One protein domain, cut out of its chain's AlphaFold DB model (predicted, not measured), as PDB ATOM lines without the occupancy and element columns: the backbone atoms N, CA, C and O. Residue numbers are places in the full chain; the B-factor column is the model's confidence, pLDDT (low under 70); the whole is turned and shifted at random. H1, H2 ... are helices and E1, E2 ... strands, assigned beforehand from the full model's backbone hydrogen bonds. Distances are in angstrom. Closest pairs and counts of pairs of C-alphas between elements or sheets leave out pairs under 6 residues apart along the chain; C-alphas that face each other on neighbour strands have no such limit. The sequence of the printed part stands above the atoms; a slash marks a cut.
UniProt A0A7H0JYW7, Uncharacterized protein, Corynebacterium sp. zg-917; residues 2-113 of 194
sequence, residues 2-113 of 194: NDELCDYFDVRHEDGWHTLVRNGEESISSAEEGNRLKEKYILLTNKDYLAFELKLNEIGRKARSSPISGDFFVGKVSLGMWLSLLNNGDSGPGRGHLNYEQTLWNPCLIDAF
ATOM      1  N   ASN A   2     109.257 135.151 174.086       90.81
ATOM      2  CA  ASN A   2     109.212 133.683 174.069       90.81
ATOM      3  C   ASN A   2     108.329 133.159 175.202       90.81
ATOM      4  O   ASN A   2     107.429 132.372 174.949       90.81
ATOM      5  N   ASP A   3     108.587 133.662 176.404       92.19
ATOM      6  CA  ASP A   3     107.889 133.250 177.613       92.19
ATOM      7  C   ASP A   3     106.403 133.606 177.499       92.19
ATOM      8  O   ASP A   3     105.583 132.703 177.572       92.19
ATOM      9  N   GLU A   4     106.068 134.837 177.079       94.38
ATOM     10  CA  GLU A   4     104.648 135.198 176.872       94.38
ATOM     11  C   GLU A   4     103.920 134.288 175.874       94.38
ATOM     12  O   GLU A   4     102.748 133.980 176.057       94.38
ATOM     13  N   LEU A   5     104.587 133.867 174.791       94.62
ATOM     14  CA  LEU A   5     103.983 132.951 173.821       94.62
ATOM     15  C   LEU A   5     103.813 131.551 174.410       94.62
ATOM     16  O   LEU A   5     102.777 130.925 174.197       94.62
ATOM     17  N   CYS A   6     104.828 131.047 175.109       95.50
ATOM     18  CA  CYS A   6     104.774 129.734 175.738       95.50
ATOM     19  C   CYS A   6     103.674 129.676 176.805       95.50
ATOM     20  O   CYS A   6     102.846 128.767 176.769       95.50
ATOM     21  N   ASP A   7     103.615 130.685 177.670       95.62
ATOM     22  CA  ASP A   7     102.645 130.787 178.757       95.62
ATOM     23  C   ASP A   7     101.219 130.965 178.224       95.62
ATOM     24  O   ASP A   7     100.301 130.270 178.657       95.62
ATOM     25  N   TYR A   8     101.019 131.840 177.231       96.25
ATOM     26  CA  TYR A   8      99.692 132.093 176.665       96.25
ATOM     27  C   TYR A   8      99.086 130.866 175.973       96.25
ATOM     28  O   TYR A   8      97.883 130.625 176.083       96.25
ATOM     29  N   PHE A   9      99.899 130.085 175.257       95.88
ATOM     30  CA  PHE A   9      99.435 128.879 174.567       95.88
ATOM     31  C   PHE A   9      99.560 127.595 175.401       95.88
ATOM     32  O   PHE A   9      99.286 126.517 174.870       95.88
ATOM     33  N   ASP A  10      99.961 127.695 176.673       95.75
ATOM     34  CA  ASP A  10     100.173 126.553 177.574       95.75
ATOM     35  C   ASP A  10     101.096 125.482 176.956       95.75
ATOM     36  O   ASP A  10     100.803 124.284 176.924       95.75
ATOM     37  N   VAL A  11     102.226 125.929 176.395       95.19
ATOM     38  CA  VAL A  11     103.259 125.060 175.818       95.19
ATOM     39  C   VAL A  11     104.550 125.176 176.612       95.19
ATOM     40  O   VAL A  11     105.014 126.258 176.960       95.19
ATOM     41  N   ARG A  12     105.177 124.032 176.888       94.12
ATOM     42  CA  ARG A  12     106.423 123.994 177.655       94.12
ATOM     43  C   ARG A  12     107.539 124.673 176.860       94.12
ATOM     44  O   ARG A  12     107.675 124.445 175.657       94.12
ATOM     45  N   HIS A  13     108.403 125.422 177.543       90.38
ATOM     46  CA  HIS A  13     109.544 126.103 176.913       90.38
ATOM     47  C   HIS A  13     110.474 125.135 176.165       90.38
ATOM     48  O   HIS A  13     111.036 125.494 175.134       90.38
ATOM     49  N   GLU A  14     110.597 123.890 176.634       90.62
ATOM     50  CA  GLU A  14     111.386 122.855 175.956       90.62
ATOM     51  C   GLU A  14     110.794 122.424 174.607       90.62
ATOM     52  O   GLU A  14     111.552 122.142 173.675       90.62
ATOM     53  N   ASP A  15     109.464 122.434 174.475       93.19
ATOM     54  CA  ASP A  15     108.761 122.095 173.234       93.19
ATOM     55  C   ASP A  15     108.771 123.292 172.272       93.19
ATOM     56  O   ASP A  15     109.065 123.139 171.086       93.19
ATOM     57  N   GLY A  16     108.535 124.493 172.810       93.12
ATOM     58  CA  GLY A  16     108.598 125.769 172.107       93.12
ATOM     59  C   GLY A  16     107.348 126.107 171.292       93.12
ATOM     60  O   GLY A  16     106.761 125.271 170.598       93.12
ATOM     61  N   TRP A  17     106.973 127.387 171.316       95.12
ATOM     62  CA  TRP A  17     105.806 127.920 170.599       95.12
ATOM     63  C   TRP A  17     105.872 127.726 169.078       95.12
ATOM     64  O   TRP A  17     104.838 127.724 168.409       95.12
ATOM     65  N   HIS A  18     107.067 127.539 168.505       95.25
ATOM     66  CA  HIS A  18     107.250 127.319 167.065       95.25
ATOM     67  C   HIS A  18     106.513 126.069 166.569       95.25
ATOM     68  O   HIS A  18     106.172 125.992 165.393       95.25
ATOM     69  N   THR A  19     106.223 125.119 167.458       95.56
ATOM     70  CA  THR A  19     105.444 123.907 167.158       95.56
ATOM     71  C   THR A  19     103.950 124.172 166.942       95.56
ATOM     72  O   THR A  19     103.255 123.345 166.351       95.56
ATOM     73  N   LEU A  20     103.449 125.333 167.375       96.00
ATOM     74  CA  LEU A  20     102.038 125.718 167.299       96.00
ATOM     75  C   LEU A  20     101.702 126.553 166.058       96.00
ATOM     76  O   LEU A  20     100.540 126.912 165.849       96.00
ATOM     77  N   VAL A  21     102.697 126.897 165.242       96.44
ATOM     78  CA  VAL A  21     102.514 127.756 164.070       96.44
ATOM     79  C   VAL A  21     101.821 126.995 162.938       96.44
ATOM     80  O   VAL A  21     102.220 125.889 162.578       96.44
ATOM     81  N   ARG A  22     100.784 127.597 162.345       96.12
ATOM     82  CA  ARG A  22     100.036 127.035 161.208       96.12
ATOM     83  C   ARG A  22      99.723 128.085 160.147       96.12
ATOM     84  O   ARG A  22      99.572 129.269 160.448       96.12
ATOM     85  N   ASN A  23      99.545 127.626 158.907       95.69
ATOM     86  CA  ASN A  23      99.026 128.452 157.820       95.69
ATOM     87  C   ASN A  23      97.520 128.682 158.006       95.69
ATOM     88  O   ASN A  23      96.721 127.764 157.807       95.69
ATOM     89  N   GLY A  24      97.126 129.896 158.384       92.50
ATOM     90  CA  GLY A  24      95.731 130.240 158.656       92.50
ATOM     91  C   GLY A  24      94.897 130.595 157.417       92.50
ATOM     92  O   GLY A  24      93.723 130.936 157.566       92.50
ATOM     93  N   GLU A  25      95.471 130.521 156.213       90.19
ATOM     94  CA  GLU A  25      94.739 130.680 154.945       90.19
ATOM     95  C   GLU A  25      94.490 129.340 154.238       90.19
ATOM     96  O   GLU A  25      93.453 129.177 153.604       90.19
ATOM     97  N   GLU A  26      95.397 128.367 154.371       84.38
ATOM     98  CA  GLU A  26      95.241 127.030 153.765       84.38
ATOM     99  C   GLU A  26      94.543 126.022 154.689       84.38
ATOM    100  O   GLU A  26      93.883 125.102 154.211       84.38
ATOM    101  N   SER A  27      94.663 126.186 156.012       74.44
ATOM    102  CA  SER A  27      94.165 125.197 156.985       74.44
ATOM    103  C   SER A  27      92.719 125.431 157.436       74.44
ATOM    104  O   SER A  27      92.248 124.716 158.318       74.44
ATOM    105  N   ILE A  28      92.047 126.473 156.933       83.56
ATOM    106  CA  ILE A  28      90.815 127.000 157.537       83.56
ATOM    107  C   ILE A  28      89.732 127.167 156.476       83.56
ATOM    108  O   ILE A  28      89.869 127.960 155.547       83.56
ATOM    109  N   SER A  29      88.634 126.433 156.646       81.19
ATOM    110  CA  SER A  29      87.500 126.413 155.716       81.19
ATOM    111  C   SER A  29      86.440 127.482 156.016       81.19
ATOM    112  O   SER A  29      85.637 127.817 155.145       81.19
ATOM    113  N   SER A  30      86.430 128.041 157.233       87.06
ATOM    114  CA  SER A  30      85.466 129.063 157.662       87.06
ATOM    115  C   SER A  30      86.013 129.990 158.758       87.06
ATOM    116  O   SER A  30      86.930 129.641 159.500       87.06
ATOM    117  N   ALA A  31      85.408 131.172 158.911       86.06
ATOM    118  CA  ALA A  31      85.772 132.113 159.976       86.06
ATOM    119  C   ALA A  31      85.524 131.542 161.388       86.06
ATOM    120  O   ALA A  31      86.261 131.849 162.324       86.06
ATOM    121  N   GLU A  32      84.501 130.698 161.550       89.12
ATOM    122  CA  GLU A  32      84.197 130.024 162.817       89.12
ATOM    123  C   GLU A  32      85.291 129.015 163.187       89.12
ATOM    124  O   GLU A  32      85.792 129.020 164.312       89.12
ATOM    125  N   GLU A  33      85.733 128.210 162.216       91.25
ATOM    126  CA  GLU A  33      86.856 127.295 162.403       91.25
ATOM    127  C   GLU A  33      88.133 128.054 162.777       91.25
ATOM    128  O   GLU A  33      88.820 127.665 163.725       91.25
ATOM    129  N   GLY A  34      88.420 129.167 162.098       89.75
ATOM    130  CA  GLY A  34      89.577 130.000 162.420       89.75
ATOM    131  C   GLY A  34      89.514 130.611 163.816       89.75
ATOM    132  O   GLY A  34      90.516 130.614 164.530       89.75
ATOM    133  N   ASN A  35      88.334 131.056 164.256       89.19
ATOM    134  CA  ASN A  35      88.137 131.574 165.609       89.19
ATOM    135  C   ASN A  35      88.346 130.518 166.697       89.19
ATOM    136  O   ASN A  35      88.840 130.863 167.761       89.19
ATOM    137  N   ARG A  36      88.023 129.251 166.431       91.31
ATOM    138  CA  ARG A  36      88.315 128.146 167.353       91.31
ATOM    139  C   ARG A  36      89.800 127.775 167.357       91.31
ATOM    140  O   ARG A  36      90.348 127.396 168.386       91.31
ATOM    141  N   LEU A  37      90.458 127.822 166.198       93.50
ATOM    142  CA  LEU A  37      91.857 127.402 166.073       93.50
ATOM    143  C   LEU A  37      92.847 128.429 166.629       93.50
ATOM    144  O   LEU A  37      93.878 128.015 167.153       93.50
ATOM    145  N   LYS A  38      92.544 129.733 166.569       92.00
ATOM    146  CA  LYS A  38      93.438 130.790 167.083       92.00
ATOM    147  C   LYS A  38      93.671 130.727 168.599       92.00
ATOM    148  O   LYS A  38      94.633 131.304 169.081       92.00
ATOM    149  N   GLU A  39      92.804 130.035 169.338       90.88
ATOM    150  CA  GLU A  39      92.971 129.793 170.780       90.88
ATOM    151  C   GLU A  39      94.038 128.727 171.075       90.88
ATOM    152  O   GLU A  39      94.510 128.623 172.198       90.88
ATOM    153  N   LYS A  40      94.408 127.912 170.079       93.25
ATOM    154  CA  LYS A  40      95.328 126.770 170.236       93.25
ATOM    155  C   LYS A  40      96.582 126.867 169.377       93.25
ATOM    156  O   LYS A  40      97.543 126.144 169.613       93.25
ATOM    157  N   TYR A  41      96.540 127.686 168.333       96.12
ATOM    158  CA  TYR A  41      97.586 127.769 167.326       96.12
ATOM    159  C   TYR A  41      97.892 129.217 166.984       96.12
ATOM    160  O   TYR A  41      97.005 130.071 166.930       96.12
ATOM    161  N   ILE A  42      99.151 129.452 166.630       96.38
ATOM    162  CA  ILE A  42      99.596 130.707 166.041       96.38
ATOM    163  C   ILE A  42      99.271 130.644 164.551       96.38
ATOM    164  O   ILE A  42      99.964 129.999 163.761       96.38
ATOM    165  N   LEU A  43      98.170 131.284 164.171       96.56
ATOM    166  CA  LEU A  43      97.711 131.330 162.788       96.56
ATOM    167  C   LEU A  43      98.379 132.495 162.065       96.56
ATOM    168  O   LEU A  43      98.122 133.659 162.373       96.56
ATOM    169  N   LEU A  44      99.222 132.175 161.089       96.81
ATOM    170  CA  LEU A  44      99.903 133.165 160.264       96.81
ATOM    171  C   LEU A  44      99.256 133.260 158.880       96.81
ATOM    172  O   LEU A  44      98.710 132.283 158.364       96.81
ATOM    173  N   THR A  45      99.357 134.435 158.257       96.06
ATOM    174  CA  THR A  45      99.090 134.591 156.819       96.06
ATOM    175  C   THR A  45     100.005 133.659 156.028       96.06
ATOM    176  O   THR A  45     101.113 133.362 156.476       96.06
ATOM    177  N   ASN A  46      99.609 133.239 154.826       95.31
ATOM    178  CA  ASN A  46     100.425 132.352 153.999       95.31
ATOM    179  C   ASN A  46     101.830 132.931 153.764       95.31
ATOM    180  O   ASN A  46     102.835 132.234 153.859       95.31
ATOM    181  N   LYS A  47     101.921 134.248 153.540       95.25
ATOM    182  CA  LYS A  47     103.202 134.945 153.381       95.25
ATOM    183  C   LYS A  47     104.099 134.805 154.616       95.25
ATOM    184  O   LYS A  47     105.276 134.475 154.472       95.25
ATOM    185  N   ASP A  48     103.573 135.103 155.803       96.44
ATOM    186  CA  ASP A  48     104.358 135.041 157.040       96.44
ATOM    187  C   ASP A  48     104.670 133.588 157.425       96.44
ATOM    188  O   ASP A  48     105.778 133.308 157.876       96.44
ATOM    189  N   TYR A  49     103.745 132.657 157.170       96.88
ATOM    190  CA  TYR A  49     103.931 131.222 157.373       96.88
ATOM    191  C   TYR A  49     105.047 130.654 156.491       96.88
ATOM    192  O   TYR A  49     105.927 129.959 156.984       96.88
ATOM    193  N   LEU A  50     105.081 130.989 155.199       95.81
ATOM    194  CA  LEU A  50     106.151 130.540 154.304       95.81
ATOM    195  C   LEU A  50     107.515 131.097 154.731       95.81
ATOM    196  O   LEU A  50     108.514 130.378 154.715       95.81
ATOM    197  N   ALA A  51     107.571 132.364 155.150       95.44
ATOM    198  CA  ALA A  51     108.789 132.937 155.721       95.44
ATOM    199  C   ALA A  51     109.196 132.221 157.021       95.44
ATOM    200  O   ALA A  51     110.389 131.986 157.245       95.44
ATOM    201  N   PHE A  52     108.209 131.845 157.841       96.38
ATOM    202  CA  PHE A  52     108.410 131.081 159.061       96.38
ATOM    203  C   PHE A  52     109.026 129.705 158.774       96.38
ATOM    204  O   PHE A  52     110.122 129.394 159.248       96.38
ATOM    205  N   GLU A  53     108.372 128.933 157.909       95.88
ATOM    206  CA  GLU A  53     108.766 127.587 157.494       95.88
ATOM    207  C   GLU A  53     110.160 127.558 156.869       95.88
ATOM    208  O   GLU A  53     110.976 126.687 157.173       95.88
ATOM    209  N   LEU A  54     110.489 128.534 156.016       95.19
ATOM    210  CA  LEU A  54     111.828 128.638 155.436       95.19
ATOM    211  C   LEU A  54     112.903 128.750 156.521       95.19
ATOM    212  O   LEU A  54     113.950 128.100 156.424       95.19
ATOM    213  N   LYS A  55     112.647 129.540 157.571       94.56
ATOM    214  CA  LYS A  55     113.597 129.709 158.671       94.56
ATOM    215  C   LYS A  55     113.656 128.483 159.570       94.56
ATOM    216  O   LYS A  55     114.757 128.082 159.943       94.56
ATOM    217  N   LEU A  56     112.510 127.881 159.886       94.38
ATOM    218  CA  LEU A  56     112.443 126.657 160.681       94.38
ATOM    219  C   LEU A  56     113.248 125.540 160.004       94.38
ATOM    220  O   LEU A  56     114.101 124.920 160.635       94.38
ATOM    221  N   ASN A  57     113.089 125.379 158.689       93.62
ATOM    222  CA  ASN A  57     113.866 124.432 157.891       93.62
ATOM    223  C   ASN A  57     115.369 124.764 157.859       93.62
ATOM    224  O   ASN A  57     116.211 123.866 157.901       93.62
ATOM    225  N   GLU A  58     115.751 126.043 157.787       92.50
ATOM    226  CA  GLU A  58     117.159 126.459 157.891       92.50
ATOM    227  C   GLU A  58     117.773 126.070 159.248       92.50
ATOM    228  O   GLU A  58     118.911 125.594 159.299       92.50
ATOM    229  N   ILE A  59     117.024 126.254 160.336       92.25
ATOM    230  CA  ILE A  59     117.435 125.896 161.699       92.25
ATOM    231  C   ILE A  59     117.519 124.372 161.848       92.25
ATOM    232  O   ILE A  59     118.529 123.868 162.339       92.25
ATOM    233  N   GLY A  60     116.526 123.633 161.347       91.56
ATOM    234  CA  GLY A  60     116.477 122.170 161.399       91.56
ATOM    235  C   GLY A  60     117.659 121.499 160.703       91.56
ATOM    236  O   GLY A  60     118.273 120.593 161.264       91.56
ATOM    237  N   ARG A  61     118.091 122.013 159.542       89.00
ATOM    238  CA  ARG A  61     119.311 121.527 158.865       89.00
ATOM    239  C   ARG A  61     120.568 121.655 159.734       89.00
ATOM    240  O   ARG A  61     121.497 120.866 159.587       89.00
ATOM    241  N   LYS A  62     120.610 122.631 160.648       85.12
ATOM    242  CA  LYS A  62     121.739 122.861 161.566       85.12
ATOM    243  C   LYS A  62     121.648 122.027 162.848       85.12
ATOM    244  O   LYS A  62     122.665 121.880 163.521       85.12
ATOM    245  N   ALA A  63     120.484 121.461 163.170       83.56
ATOM    246  CA  ALA A  63     120.230 120.712 164.403       83.56
ATOM    247  C   ALA A  63     120.818 119.283 164.422       83.56
ATOM    248  O   ALA A  63     120.628 118.561 165.395       83.56
ATOM    249  N   ARG A  64     121.551 118.862 163.372       78.62
ATOM    250  CA  ARG A  64     122.252 117.557 163.282       78.62
ATOM    251  C   ARG A  64     121.386 116.371 163.751       78.62
ATOM    252  O   ARG A  64     121.840 115.543 164.535       78.62
ATOM    253  N   SER A  65     120.142 116.316 163.274       72.50
ATOM    254  CA  SER A  65     119.155 115.257 163.561       72.50
ATOM    255  C   SER A  65     118.547 115.238 164.970       72.50
ATOM    256  O   SER A  65     117.790 114.323 165.277       72.50
ATOM    257  N   SER A  66     118.821 116.234 165.817       78.00
ATOM    258  CA  SER A  66     118.083 116.408 167.076       78.00
ATOM    259  C   SER A  66     116.760 117.146 166.829       78.00
ATOM    260  O   SER A  66     116.727 118.032 165.966       78.00
ATOM    261  N   PRO A  67     115.681 116.829 167.572       83.44
ATOM    262  CA  PRO A  67     114.481 117.659 167.591       83.44
ATOM    263  C   PRO A  67     114.830 119.118 167.901       83.44
ATOM    264  O   PRO A  67     115.710 119.402 168.715       83.44
ATOM    265  N   ILE A  68     114.148 120.048 167.233       90.25
ATOM    266  CA  ILE A  68     114.304 121.481 167.486       90.25
ATOM    267  C   ILE A  68     113.552 121.795 168.784       90.25
ATOM    268  O   ILE A  68     112.335 121.964 168.748       90.25
ATOM    269  N   SER A  69     114.267 121.854 169.909       91.00
ATOM    270  CA  SER A  69     113.698 122.335 171.174       91.00
ATOM    271  C   SER A  69     113.379 123.829 171.107       91.00
ATOM    272  O   SER A  69     113.952 124.552 170.281       91.00
ATOM    273  N   GLY A  70     112.503 124.310 171.990       91.31
ATOM    274  CA  GLY A  70     112.153 125.730 172.076       91.31
ATOM    275  C   GLY A  70     113.367 126.620 172.331       91.31
ATOM    276  O   GLY A  70     113.630 127.523 171.540       91.31
ATOM    277  N   ASP A  71     114.197 126.305 173.326       89.75
ATOM    278  CA  ASP A  71     115.431 127.061 173.602       89.75
ATOM    279  C   ASP A  71     116.387 127.093 172.401       89.75
ATOM    280  O   ASP A  71     116.985 128.127 172.076       89.75
ATOM    281  N   PHE A  72     116.520 125.963 171.695       91.38
ATOM    282  CA  PHE A  72     117.345 125.901 170.494       91.38
ATOM    283  C   PHE A  72     116.759 126.770 169.378       91.38
ATOM    284  O   PHE A  72     117.504 127.486 168.703       91.38
ATOM    285  N   PHE A  73     115.440 126.741 169.185       92.94
ATOM    286  CA  PHE A  73     114.757 127.587 168.215       92.94
ATOM    287  C   PHE A  73     114.965 129.073 168.531       92.94
ATOM    288  O   PHE A  73     115.468 129.813 167.681       92.94
ATOM    289  N   VAL A  74     114.673 129.493 169.765       92.00
ATOM    290  CA  VAL A  74     114.819 130.875 170.253       92.00
ATOM    291  C   VAL A  74     116.245 131.384 170.055       92.00
ATOM    292  O   VAL A  74     116.442 132.483 169.537       92.00
ATOM    293  N   GLY A  75     117.250 130.569 170.382       90.56
ATOM    294  CA  GLY A  75     118.659 130.935 170.220       90.56
ATOM    295  C   GLY A  75     119.142 131.011 168.764       90.56
ATOM    296  O   GLY A  75     120.193 131.598 168.493       90.56
ATOM    297  N   LYS A  76     118.423 130.412 167.804       91.94
ATOM    298  CA  LYS A  76     118.817 130.372 166.380       91.94
ATOM    299  C   LYS A  76     117.997 131.280 165.481       91.94
ATOM    300  O   LYS A  76     118.459 131.633 164.389       91.94
ATOM    301  N   VAL A  77     116.789 131.631 165.893       91.88
ATOM    302  CA  VAL A  77     115.888 132.436 165.086       91.88
ATOM    303  C   VAL A  77     116.388 133.886 165.005       91.88
ATOM    304  O   VAL A  77     116.985 134.428 165.933       91.88
ATOM    305  N   SER A  78     116.223 134.526 163.845       90.50
ATOM    306  CA  SER A  78     116.694 135.901 163.654       90.50
ATOM    307  C   SER A  78     115.731 136.903 164.287       90.50
ATOM    308  O   SER A  78     114.525 136.674 164.322       90.50
ATOM    309  N   LEU A  79     116.240 138.078 164.676       89.81
ATOM    310  CA  LEU A  79     115.385 139.187 165.119       89.81
ATOM    311  C   LEU A  79     114.296 139.513 164.084       89.81
ATOM    312  O   LEU A  79     113.159 139.759 164.450       89.81
ATOM    313  N   GLY A  80     114.612 139.444 162.786       91.38
ATOM    314  CA  GLY A  80     113.632 139.678 161.721       91.38
ATOM    315  C   GLY A  80     112.430 138.725 161.741       91.38
ATOM    316  O   GLY A  80     111.342 139.153 161.376       91.38
ATOM    317  N   MET A  81     112.603 137.477 162.192       92.94
ATOM    318  CA  MET A  81     111.472 136.567 162.408       92.94
ATOM    319  C   MET A  81     110.617 137.027 163.582       92.94
ATOM    320  O   MET A  81     109.407 137.109 163.459       92.94
ATOM    321  N   TRP A  82     111.224 137.350 164.723       92.81
ATOM    322  CA  TRP A  82     110.460 137.839 165.870       92.81
ATOM    323  C   TRP A  82     109.613 139.062 165.500       92.81
ATOM    324  O   TRP A  82     108.461 139.176 165.905       92.81
ATOM    325  N   LEU A  83     110.149 139.938 164.646       94.25
ATOM    326  CA  LEU A  83     109.416 141.096 164.137       94.25
ATOM    327  C   LEU A  83     108.289 140.750 163.162       94.25
ATOM    328  O   LEU A  83     107.372 141.561 163.029       94.25
ATOM    329  N   SER A  84     108.318 139.595 162.489       94.12
ATOM    330  CA  SER A  84     107.206 139.192 161.623       94.12
ATOM    331  C   SER A  84     105.955 138.839 162.425       94.12
ATOM    332  O   SER A  84     104.856 139.108 161.950       94.12
ATOM    333  N   LEU A  85     106.091 138.358 163.667       94.50
ATOM    334  CA  LEU A  85     104.955 138.145 164.578       94.50
ATOM    335  C   LEU A  85     104.256 139.457 164.957       94.50
ATOM    336  O   LEU A  85     103.062 139.479 165.228       94.50
ATOM    337  N   LEU A  86     104.988 140.574 164.910       95.56
ATOM    338  CA  LEU A  86     104.435 141.910 165.116       95.56
ATOM    339  C   LEU A  86     103.841 142.507 163.832       95.56
ATOM    340  O   LEU A  86     103.428 143.668 163.845       95.56
ATOM    341  N   ASN A  87     103.792 141.783 162.705       95.25
ATOM    342  CA  ASN A  87     103.112 142.250 161.493       95.25
ATOM    343  C   ASN A  87     101.614 142.476 161.741       95.25
ATOM    344  O   ASN A  87     101.085 142.180 162.799       95.25
ATOM    345  N   ASN A  88     100.915 143.078 160.779       94.31
ATOM    346  CA  ASN A  88      99.469 143.289 160.926       94.31
ATOM    347  C   ASN A  88      98.663 141.995 160.737       94.31
ATOM    348  O   ASN A  88      97.499 141.957 161.121       94.31
ATOM    349  N   GLY A  89      99.269 140.977 160.119       94.31
ATOM    350  CA  GLY A  89      98.548 139.835 159.580       94.31
ATOM    351  C   GLY A  89      97.538 140.275 158.518       94.31
ATOM    352  O   GLY A  89      97.854 141.131 157.685       94.31
ATOM    353  N   ASP A  90      96.331 139.718 158.564       92.69
ATOM    354  CA  ASP A  90      95.216 140.081 157.689       92.69
ATOM    355  C   ASP A  90      93.960 140.391 158.517       92.69
ATOM    356  O   ASP A  90      93.596 139.664 159.433       92.69
ATOM    357  N   SER A  91      93.310 141.511 158.211       88.88
ATOM    358  CA  SER A  91      92.072 141.965 158.861       88.88
ATOM    359  C   SER A  91      90.916 142.110 157.868       88.88
ATOM    360  O   SER A  91      89.948 142.820 158.138       88.88
ATOM    361  N   GLY A  92      91.017 141.475 156.698       87.50
ATOM    362  CA  GLY A  92      89.950 141.429 155.710       87.50
ATOM    363  C   GLY A  92      88.668 140.767 156.247       87.50
ATOM    364  O   GLY A  92      88.695 140.057 157.260       87.50
ATOM    365  N   PRO A  93      87.521 140.975 155.577       85.44
ATOM    366  CA  PRO A  93      86.252 140.372 155.979       85.44
ATOM    367  C   PRO A  93      86.368 138.850 156.155       85.44
ATOM    368  O   PRO A  93      86.847 138.150 155.266       85.44
ATOM    369  N   GLY A  94      85.947 138.342 157.317       84.06
ATOM    370  CA  GLY A  94      86.018 136.912 157.646       84.06
ATOM    371  C   GLY A  94      87.408 136.385 158.031       84.06
ATOM    372  O   GLY A  94      87.545 135.185 158.247       84.06
ATOM    373  N   ARG A  95      88.428 137.248 158.150       87.44
ATOM    374  CA  ARG A  95      89.818 136.867 158.474       87.44
ATOM    375  C   ARG A  95      90.293 137.371 159.836       87.44
ATOM    376  O   ARG A  95      91.485 137.514 160.064       87.44
ATOM    377  N   GLY A  96      89.375 137.618 160.771       89.75
ATOM    378  CA  GLY A  96      89.721 138.107 162.115       89.75
ATOM    379  C   GLY A  96      90.697 137.201 162.881       89.75
ATOM    380  O   GLY A  96      91.447 137.682 163.722       89.75
ATOM    381  N   HIS A  97      90.750 135.903 162.556       92.88
ATOM    382  CA  HIS A  97      91.718 134.949 163.112       92.88
ATOM    383  C   HIS A  97      93.162 135.154 162.625       92.88
ATOM    384  O   HIS A  97      94.070 134.554 163.187       92.88
ATOM    385  N   LEU A  98      93.373 136.000 161.612       95.12
ATOM    386  CA  LEU A  98      94.682 136.420 161.108       95.12
ATOM    387  C   LEU A  98      95.047 137.845 161.536       95.12
ATOM    388  O   LEU A  98      96.088 138.349 161.124       95.12
ATOM    389  N   ASN A  99      94.224 138.517 162.345       95.38
ATOM    390  CA  ASN A  99      94.541 139.850 162.836       95.38
ATOM    391  C   ASN A  99      95.489 139.748 164.032       95.38
ATOM    392  O   ASN A  99      95.048 139.537 165.162       95.38
ATOM    393  N   TYR A 100      96.782 139.959 163.795       96.56
ATOM    394  CA  TYR A 100      97.805 139.785 164.827       96.56
ATOM    395  C   TYR A 100      97.684 140.784 165.978       96.56
ATOM    396  O   TYR A 100      98.200 140.515 167.057       96.56
ATOM    397  N   GLU A 101      96.964 141.899 165.803       95.69
ATOM    398  CA  GLU A 101      96.609 142.762 166.936       95.69
ATOM    399  C   GLU A 101      95.798 141.986 167.986       95.69
ATOM    400  O   GLU A 101      96.032 142.096 169.184       95.69
ATOM    401  N   GLN A 102      94.841 141.183 167.522       93.94
ATOM    402  CA  GLN A 102      93.886 140.465 168.361       93.94
ATOM    403  C   GLN A 102      94.344 139.051 168.703       93.94
ATOM    404  O   GLN A 102      93.904 138.517 169.712       93.94
ATOM    405  N   THR A 103      95.164 138.429 167.854       95.06
ATOM    406  CA  THR A 103      95.566 137.027 168.023       95.06
ATOM    407  C   THR A 103      96.920 136.861 168.702       95.06
ATOM    408  O   THR A 103      97.162 135.796 169.256       95.06
ATOM    409  N   LEU A 104      97.787 137.883 168.674       96.25
ATOM    410  CA  LEU A 104      99.145 137.807 169.230       96.25
ATOM    411  C   LEU A 104      99.487 138.998 170.128       96.25
ATOM    412  O   LEU A 104      99.944 138.813 171.248       96.25
ATOM    413  N   TRP A 105      99.253 140.225 169.664       96.88
ATOM    414  CA  TRP A 105      99.672 141.436 170.368       96.88
ATOM    415  C   TRP A 105      98.976 141.638 171.706       96.88
ATOM    416  O   TRP A 105      99.620 141.518 172.742       96.88
ATOM    417  N   ASN A 106      97.673 141.923 171.675       95.75
ATOM    418  CA  ASN A 106      96.894 142.174 172.883       95.75
ATOM    419  C   ASN A 106      96.861 140.979 173.846       95.75
ATOM    420  O   ASN A 106      96.830 141.231 175.044       95.75
ATOM    421  N   PRO A 107      96.830 139.713 173.375       94.88
ATOM    422  CA  PRO A 107      96.750 138.587 174.298       94.88
ATOM    423  C   PRO A 107      98.051 138.245 175.029       94.88
ATOM    424  O   PRO A 107      97.959 137.686 176.114       94.88
ATOM    425  N   CYS A 108      99.227 138.494 174.435       95.44
ATOM    426  CA  CYS A 108     100.490 138.073 175.055       95.44
ATOM    427  C   CYS A 108     101.728 138.883 174.652       95.44
ATOM    428  O   CYS A 108     102.588 139.144 175.483       95.44
ATOM    429  N   LEU A 109     101.886 139.314 173.392       96.19
ATOM    430  CA  LEU A 109     103.149 139.959 172.995       96.19
ATOM    431  C   LEU A 109     103.349 141.348 173.614       96.19
ATOM    432  O   LEU A 109     104.495 141.792 173.689       96.19
ATOM    433  N   ILE A 110     102.277 142.026 174.035       96.69
ATOM    434  CA  ILE A 110     102.367 143.299 174.758       96.69
ATOM    435  C   ILE A 110     103.071 143.142 176.112       96.69
ATOM    436  O   ILE A 110     103.841 144.021 176.490       96.69
ATOM    437  N   ASP A 111     102.918 141.994 176.777       96.25
ATOM    438  CA  ASP A 111     103.488 141.739 178.108       96.25
ATOM    439  C   ASP A 111     105.020 141.637 178.077       96.25
ATOM    440  O   ASP A 111     105.698 141.895 179.067       96.25
ATOM    441  N   ALA A 112     105.594 141.379 176.897       95.50
ATOM    442  CA  ALA A 112     107.037 141.451 176.680       95.50
ATOM    443  C   ALA A 112     107.600 142.886 176.742       95.50
ATOM    444  O   ALA A 112     108.821 143.062 176.715       95.50
ATOM    445  N   PHE A 113     106.730 143.898 176.751       96.75
ATOM    446  CA  PHE A 113     107.063 145.320 176.749       96.75
ATOM    447  C   PHE A 113     106.255 146.053 177.837       96.75
ATOM    448  O   PHE A 113     105.430 146.911 177.516       96.75
TER     449      PHE A 113
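This is residues 2 to 113 of the 194 residues of an uncharacterized protein of Corynebacterium sp. zg-917 (UniProt A0A7H0JYW7). Short helices gather round a tiny sheet of two parallel strands, E1 and E2, near the middle, and one long helix, H4, runs past the sheet on one side. H1 and H8 pack on each other on the side away from H4, H3 sits out at one end together with part of the unnamed stretch 86 to 99, and H5 is set crosswise near the last residues of H4. The printed part has 112 residues with eight named helices and two named strands, in the order H1, H2, E1, H3, E2, H4, H5, H6, H7, H8, and its class is mostly helix. The whole is compact, with a radius of gyration of the C-alphas of 13.7 A, and its C-alphas span 43 by 28 by 22 A, only just elongated.

H1, residues 2 to 8, only just touches H2, residues 17 to 20, with 3 pairs of C-alphas within 8 A; the closest C-alphas are those of Cys 6 and Trp 17, 5.5 A apart. A tight link with no residue between leads from H2 to E1, residues 21 to 23. H3, residues 31 to 37, touches no helix, and its closest C-alpha to E2, residues 42 to 44, is that of Leu 37, 7.8 A from that of Leu 43. E1 and E2 are parallel neighbours, their directions 36 degrees apart; N 22 and O 42 are 2.9 A apart and N 44 and O 22 are 3.0 A apart, both within hydrogen-bond range. E1, H3 and E2 make a strand-helix-strand unit, two parallel neighbour strands with a helix between them in the chain, and its crossover is right-handed. H4, residues 46 to 62, comes closest to E1 at the C-alphas of Asn 46 and Asn 23, 5.6 A apart. H5, residues 70 to 76, only just touches H4, with 3 pairs of C-alphas within 8 A, made by residues 56 to 59 of H4 alone; the closest are those of Lys 76 and Ile 59, 6.6 A apart, and the two lines are about perpendicular at 88 degrees. H5 also only just touches H2, with 3 such pairs, the closest C-alphas being those of Gly 70 and Trp 17, 6.9 A apart. H6, residues 79 to 85, is close to H4 but not clearly touching, the C-alphas of Ser 84 and Asp 48 being closest at 6.8 A; they run opposite ways at a steep tilt of 38 degrees, only just more than shallow. H7, residues 100 to 105, comes closest to E2 at the C-alphas of Thr 103 and Ile 42, 7.8 A apart. H8, residues 109 to 112, touches H1, the closest C-alphas being those of Leu 109 and Glu 4, 6.3 A apart. Every O i to N i+4 pair is within hydrogen-bond range in H1, H3 and H5, against 12 of 13 in H4, 2 of 3 in H6 and 1 of 2 in H7; H2 and H8 are too short for such a pair.

H1 begins at C-alpha 2, (109.212, 133.683, 174.069), and is 10.0 A long from first to last C-alpha. H2 measures 5.5 A, E1 7.2 A, H3 9.8 A and E2 6.3 A. H4 is the longest helix, 24.5 A from C-alpha 46 at (100.425, 132.352, 153.999) to C-alpha 62. H5 measures 9.9 A, H6 10.5 A, H7 6.1 A and H8 5.6 A, the last ending at C-alpha 112, (107.037, 141.451, 176.680).

The two C-alphas farthest apart are those of Arg 64 and Pro 93, 43.2 A. The printed part has no cut, and the link from H6 to H7, with 14 residues, is long. The mean pLDDT of the printed part is 92.2, and no printed residue is under 70.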